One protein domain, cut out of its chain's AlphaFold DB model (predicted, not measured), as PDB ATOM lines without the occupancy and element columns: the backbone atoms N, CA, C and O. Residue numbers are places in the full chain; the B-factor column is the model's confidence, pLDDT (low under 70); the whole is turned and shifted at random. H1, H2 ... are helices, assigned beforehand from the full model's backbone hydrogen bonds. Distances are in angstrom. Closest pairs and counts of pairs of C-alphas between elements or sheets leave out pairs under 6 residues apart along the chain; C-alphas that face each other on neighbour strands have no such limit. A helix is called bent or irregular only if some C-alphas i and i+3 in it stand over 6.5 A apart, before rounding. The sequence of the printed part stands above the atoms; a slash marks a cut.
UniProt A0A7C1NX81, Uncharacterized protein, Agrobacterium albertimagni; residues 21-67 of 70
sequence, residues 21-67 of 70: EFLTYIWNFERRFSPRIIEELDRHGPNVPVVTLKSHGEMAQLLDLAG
ATOM      1  N   GLU A  21     150.575 113.967 131.306       91.88
ATOM      2  CA  GLU A  21     151.750 114.804 131.567       91.88
ATOM      3  C   GLU A  21     152.937 114.387 130.694       91.88
ATOM      4  O   GLU A  21     153.527 115.229 130.018       91.88
ATOM      5  N   PHE A  22     153.215 113.084 130.619       91.00
ATOM      6  CA  PHE A  22     154.282 112.540 129.784       91.00
ATOM      7  C   PHE A  22     154.004 112.754 128.294       91.00
ATOM      8  O   PHE A  22     154.878 113.198 127.552       91.00
ATOM      9  N   LEU A  23     152.758 112.536 127.863       92.31
ATOM     10  CA  LEU A  23     152.351 112.828 126.488       92.31
ATOM     11  C   LEU A  23     152.509 114.315 126.155       92.31
ATOM     12  O   LEU A  23     153.000 114.657 125.083       92.31
ATOM     13  N   THR A  24     152.151 115.204 127.083       95.56
ATOM     14  CA  THR A  24     152.319 116.653 126.910       95.56
ATOM     15  C   THR A  24     153.795 117.025 126.800       95.56
ATOM     16  O   THR A  24     154.135 117.881 125.982       95.56
ATOM     17  N   TYR A  25     154.664 116.390 127.590       94.06
ATOM     18  CA  TYR A  25     156.111 116.555 127.488       94.06
ATOM     19  C   TYR A  25     156.621 116.157 126.099       94.06
ATOM     20  O   TYR A  25     157.212 117.005 125.433       94.06
ATOM     21  N   ILE A  26     156.308 114.942 125.626       94.31
ATOM     22  CA  ILE A  26     156.723 114.457 124.297       94.31
ATOM     23  C   ILE A  26     156.248 115.415 123.203       94.31
ATOM     24  O   ILE A  26     157.050 115.903 122.410       94.31
ATOM     25  N   TRP A  27     154.954 115.748 123.190       95.94
ATOM     26  CA  TRP A  27     154.368 116.570 122.125       95.94
ATOM     27  C   TRP A  27     154.943 117.983 122.044       95.94
ATOM     28  O   TRP A  27     154.852 118.637 121.009       95.94
ATOM     29  N   ASN A  28     155.484 118.487 123.151       97.31
ATOM     30  CA  ASN A  28     156.048 119.828 123.225       97.31
ATOM     31  C   ASN A  28     157.573 119.825 123.298       97.31
ATOM     32  O   ASN A  28     158.144 120.906 123.462       97.31
ATOM     33  N   PHE A  29     158.215 118.659 123.186       97.62
ATOM     34  CA  PHE A  29     159.648 118.503 123.396       97.62
ATOM     35  C   PHE A  29     160.448 119.423 122.472       97.62
ATOM     36  O   PHE A  29     161.161 120.303 122.953       97.62
ATOM     37  N   GLU A  30     160.204 119.326 121.165       97.56
ATOM     38  CA  GLU A  30     160.904 120.133 120.158       97.56
ATOM     39  C   GLU A  30     160.711 121.635 120.340       97.56
ATOM     40  O   GLU A  30     161.610 122.430 120.098       97.56
ATOM     41  N   ARG A  31     159.534 122.049 120.814       97.25
ATOM     42  CA  ARG A  31     159.233 123.467 121.017       97.25
ATOM     43  C   ARG A  31     159.842 124.025 122.304       97.25
ATOM     44  O   ARG A  31     160.139 125.212 122.361       97.25
ATOM     45  N   ARG A  32     159.936 123.220 123.369       96.31
ATOM     46  CA  ARG A  32     160.259 123.706 124.728       96.31
ATOM     47  C   ARG A  32     161.642 123.305 125.226       96.31
ATOM     48  O   ARG A  32     162.216 124.041 126.026       96.31
ATOM     49  N   PHE A  33     162.144 122.149 124.810       96.75
ATOM     50  CA  PHE A  33     163.351 121.539 125.367       96.75
ATOM     51  C   PHE A  33     164.495 121.516 124.358       96.75
ATOM     52  O   PHE A  33     165.577 121.979 124.712       96.75
ATOM     53  N   SER A  34     164.257 121.097 123.110       97.94
ATOM     54  CA  SER A  34     165.306 121.059 122.076       97.94
ATOM     55  C   SER A  34     166.081 122.377 121.927       97.94
ATOM     56  O   SER A  34     167.307 122.317 121.939       97.94
ATOM     57  N   PRO A  35     165.453 123.575 121.902       98.00
ATOM     58  CA  PRO A  35     166.196 124.827 121.748       98.00
ATOM     59  C   PRO A  35     167.159 125.092 122.909       98.00
ATOM     60  O   PRO A  35     168.261 125.579 122.697       98.00
ATOM     61  N   ARG A  36     166.761 124.720 124.132       96.56
ATOM     62  CA  ARG A  36     167.590 124.877 125.335       96.56
ATOM     63  C   ARG A  36     168.769 123.911 125.311       96.56
ATOM     64  O   ARG A  36     169.869 124.286 125.681       96.56
ATOM     65  N   ILE A  37     168.540 122.674 124.867       95.44
ATOM     66  CA  ILE A  37     169.606 121.676 124.727       95.44
ATOM     67  C   ILE A  37     170.626 122.146 123.689       95.44
ATOM     68  O   ILE A  37     171.818 122.104 123.966       95.44
ATOM     69  N   ILE A  38     170.168 122.628 122.532       96.25
ATOM     70  CA  ILE A  38     171.045 123.156 121.480       96.25
ATOM     71  C   ILE A  38     171.854 124.347 122.005       96.25
ATOM     72  O   ILE A  38     173.067 124.347 121.856       96.25
ATOM     73  N   GLU A  39     171.221 125.307 122.689       97.00
ATOM     74  CA  GLU A  39     171.922 126.469 123.254       97.00
ATOM     75  C   GLU A  39     173.036 126.063 124.233       97.00
ATOM     76  O   GLU A  39     174.148 126.589 124.175       97.00
ATOM     77  N   GLU A  40     172.761 125.111 125.124       94.88
ATOM     78  CA  GLU A  40     173.757 124.634 126.086       94.88
ATOM     79  C   GLU A  40     174.866 123.815 125.407       94.88
ATOM     80  O   GLU A  40     176.036 123.929 125.782       94.88
ATOM     81  N   LEU A  41     174.535 123.034 124.372       93.62
ATOM     82  CA  LEU A  41     175.526 122.335 123.553       93.62
ATOM     83  C   LEU A  41     176.406 123.311 122.769       93.62
ATOM     84  O   LEU A  41     177.614 123.116 122.730       93.62
ATOM     85  N   ASP A  42     175.857 124.377 122.201       94.44
ATOM     86  CA  ASP A  42     176.652 125.391 121.501       94.44
ATOM     87  C   ASP A  42     177.576 126.133 122.476       94.44
ATOM     88  O   ASP A  42     178.742 126.403 122.174       94.44
ATOM     89  N   ARG A  43     177.075 126.425 123.681       95.50
ATOM     90  CA  ARG A  43     177.819 127.134 124.727       95.50
ATOM     91  C   ARG A  43     178.956 126.303 125.320       95.50
ATOM     92  O   ARG A  43     180.029 126.843 125.593       95.50
ATOM     93  N   HIS A  44     178.720 125.018 125.568       93.44
ATOM     94  CA  HIS A  44     179.636 124.170 126.334       93.44
ATOM     95  C   HIS A  44     180.292 123.065 125.502       93.44
ATOM     96  O   HIS A  44     181.436 122.700 125.774       93.44
ATOM     97  N   GLY A  45     179.606 122.569 124.476       89.06
ATOM     98  CA  GLY A  45     179.995 121.425 123.652       89.06
ATOM     99  C   GLY A  45     181.404 121.487 123.061       89.06
ATOM    100  O   GLY A  45     182.085 120.467 123.139       89.06
ATOM    101  N   PRO A  46     181.916 122.636 122.569       91.38
ATOM    102  CA  PRO A  46     183.289 122.717 122.058       91.38
ATOM    103  C   PRO A  46     184.371 122.306 123.068       91.38
ATOM    104  O   PRO A  46     185.459 121.902 122.666       91.38
ATOM    105  N   ASN A  47     184.079 122.396 124.370       91.44
ATOM    106  CA  ASN A  47     185.012 122.065 125.447       91.44
ATOM    107  C   ASN A  47     184.724 120.706 126.106       91.44
ATOM    108  O   ASN A  47     185.429 120.322 127.040       91.44
ATOM    109  N   VAL A  48     183.693 119.981 125.660       89.25
ATOM    110  CA  VAL A  48     183.339 118.669 126.210       89.25
ATOM    111  C   VAL A  48     183.994 117.582 125.353       89.25
ATOM    112  O   VAL A  48     183.692 117.487 124.164       89.25
ATOM    113  N   PRO A  49     184.875 116.733 125.912       89.88
ATOM    114  CA  PRO A  49     185.422 115.608 125.168       89.88
ATOM    115  C   PRO A  49     184.316 114.588 124.876       89.88
ATOM    116  O   PRO A  49     183.655 114.095 125.790       89.88
ATOM    117  N   VAL A  50     184.134 114.255 123.597       89.75
ATOM    118  CA  VAL A  50     183.159 113.256 123.137       89.75
ATOM    119  C   VAL A  50     183.898 112.092 122.486       89.75
ATOM    120  O   VAL A  50     184.823 112.294 121.700       89.75
ATOM    121  N   VAL A  51     183.467 110.868 122.793       91.25
ATOM    122  CA  VAL A  51     183.900 109.647 122.106       91.25
ATOM    123  C   VAL A  51     182.703 109.027 121.388       91.25
ATOM    124  O   VAL A  51     181.633 108.869 121.972       91.25
ATOM    125  N   THR A  52     182.878 108.681 120.113       93.69
ATOM    126  CA  THR A  52     181.855 107.984 119.326       93.69
ATOM    127  C   THR A  52     182.195 106.507 119.262       93.69
ATOM    128  O   THR A  52     183.189 106.137 118.640       93.69
ATOM    129  N   LEU A  53     181.343 105.676 119.860       96.44
ATOM    130  CA  LEU A  53     181.435 104.222 119.772       96.44
ATOM    131  C   LEU A  53     180.711 103.748 118.506       96.44
ATOM    132  O   LEU A  53     179.548 104.081 118.278       96.44
ATOM    133  N   LYS A  54     181.404 102.986 117.666       95.88
ATOM    134  CA  LYS A  54     180.944 102.503 116.356       95.88
ATOM    135  C   LYS A  54     180.499 101.046 116.377       95.88
ATOM    136  O   LYS A  54     179.991 100.551 115.373       95.88
ATOM    137  N   SER A  55     180.700 100.343 117.491       97.06
ATOM    138  CA  SER A  55     180.293  98.947 117.632       97.06
ATOM    139  C   SER A  55     179.941  98.576 119.070       97.06
ATOM    140  O   SER A  55     180.391  99.203 120.028       97.06
ATOM    141  N   HIS A  56     179.183  97.488 119.224       95.12
ATOM    142  CA  HIS A  56     178.933  96.883 120.534       95.12
ATOM    143  C   HIS A  56     180.226  96.412 121.220       95.12
ATOM    144  O   HIS A  56     180.310  96.461 122.442       95.12
ATOM    145  N   GLY A  57     181.242  95.996 120.451       96.00
ATOM    146  CA  GLY A  57     182.542  95.591 120.996       96.00
ATOM    147  C   GLY A  57     183.299  96.752 121.644       96.00
ATOM    148  O   GLY A  57     183.862  96.585 122.720       96.00
ATOM    149  N   GLU A  58     183.248  97.943 121.042       96.00
ATOM    150  CA  GLU A  58     183.829  99.159 121.634       96.00
ATOM    151  C   GLU A  58     183.111  99.564 122.931       96.00
ATOM    152  O   GLU A  58     183.754 100.006 123.880       96.00
ATOM    153  N   MET A  59     181.792  99.359 123.009       94.88
ATOM    154  CA  MET A  59     181.030  99.577 124.244       94.88
ATOM    155  C   MET A  59     181.406  98.574 125.338       94.88
ATOM    156  O   MET A  59     181.598  98.977 126.481       94.88
ATOM    157  N   ALA A  60     181.551  97.289 125.003       93.88
ATOM    158  CA  ALA A  60     181.980  96.276 125.969       93.88
ATOM    159  C   ALA A  60     183.352  96.626 126.570       93.88
ATOM    160  O   ALA A  60     183.495  96.661 127.787       93.88
ATOM    161  N   GLN A  61     184.309  97.021 125.724       93.56
ATOM    162  CA  GLN A  61     185.632  97.478 126.164       93.56
ATOM    163  C   GLN A  61     185.556  98.720 127.064       93.56
ATOM    164  O   GLN A  61     186.290  98.820 128.045       93.56
ATOM    165  N   LEU A  62     184.674  99.677 126.758       92.75
ATOM    166  CA  LEU A  62     184.476 100.845 127.618       92.75
ATOM    167  C   LEU A  62     183.935 100.445 129.001       92.75
ATOM    168  O   LEU A  62     184.375 100.995 130.009       92.75
ATOM    169  N   LEU A  63     183.002  99.491 129.054       93.38
ATOM    170  CA  LEU A  63     182.438  98.985 130.309       93.38
ATOM    171  C   LEU A  63     183.475  98.215 131.138       93.38
ATOM    172  O   LEU A  63     183.538  98.425 132.351       93.38
ATOM    173  N   ASP A  64     184.331  97.419 130.487       93.19
ATOM    174  CA  ASP A  64     185.484  96.764 131.119       93.19
ATOM    175  C   ASP A  64     186.402  97.785 131.798       93.19
ATOM    176  O   ASP A  64     186.743  97.653 132.975       93.19
ATOM    177  N   LEU A  65     186.769  98.848 131.072       92.56
ATOM    178  CA  LEU A  65     187.615  99.927 131.592       92.56
ATOM    179  C   LEU A  65     186.955 100.689 132.748       92.56
ATOM    180  O   LEU A  65     187.651 101.169 133.643       92.56
ATOM    181  N   ALA A  66     185.626 100.801 132.741       90.81
ATOM    182  CA  ALA A  66     184.857 101.444 133.804       90.81
ATOM    183  C   ALA A  66     184.661 100.551 135.046       90.81
ATOM    184  O   ALA A  66     184.130 101.025 136.052       90.81
ATOM    185  N   GLY A  67     185.068  99.276 134.993       88.94
ATOM    186  CA  GLY A  67     184.863  98.311 136.076       88.94
ATOM    187  C   GLY A  67     183.394  97.936 136.292       88.94
ATOM    188  O   GLY A  67     183.026  97.524 137.395       88.94
TER     189      GLY A  67
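AT A GLANCE: This is residues 21 to 67 of the 70 residues of an uncharacterized protein of Agrobacterium albertimagni (UniProt A0A7C1NX81). The printed part makes a wide, open U with no packed core: H1 forms one arm, H2 runs on from it at a corner toward the base, and the stretched link of residues 48 to 55 forms the other arm, with H3 set across its far end. No helix touches another, and the space between the arms is empty. The printed part has 47 residues, with three named helices in the order H1, H2, H3 and no named strand, and its class is all helix. It is extended, with a radius of gyration of the C-alphas of 16.1 A and spans of 38 by 28 by 19 A.

HOW THE PARTS SIT: H1, residues 21 to 32, and H2, residues 34 to 47, meet only through their link, the single residue Phe 33, a tight link. Eight residues, 48 to 55, make the short link from H2 to H3, residues 56 to 65. H2 and H3 are apart, and so are H1 and H3. In H3 each O i to N i+4 pair is within hydrogen-bond range, against 6 of 8 in H1 and 8 of 10 in H2.

IN THESE COORDINATES: H1 begins with C-alpha 21 at (151.750, 114.804, 131.567) and is 14.1 A long. It is irregular, with C-alphas 27 and 30 lying 7.7 A apart. H2, the longest helix by residues, begins with C-alpha 34 at (165.306, 121.059, 122.076) and is 20.0 A long. It is irregular too, with C-alphas 43 and 46 lying 7.5 A apart. H3 is 14.4 A long and ends with C-alpha 65 at (187.615, 99.927, 131.592).

THE WHOLE: The two C-alphas farthest apart are those of Thr 24 and Leu 65, at 39.3 A. Residues 26 to 32, 34 to 52 and 54 to 61 stand free. The printed part has no cut and no long link. Its mean pLDDT is 94.2, and no printed residue is under 70.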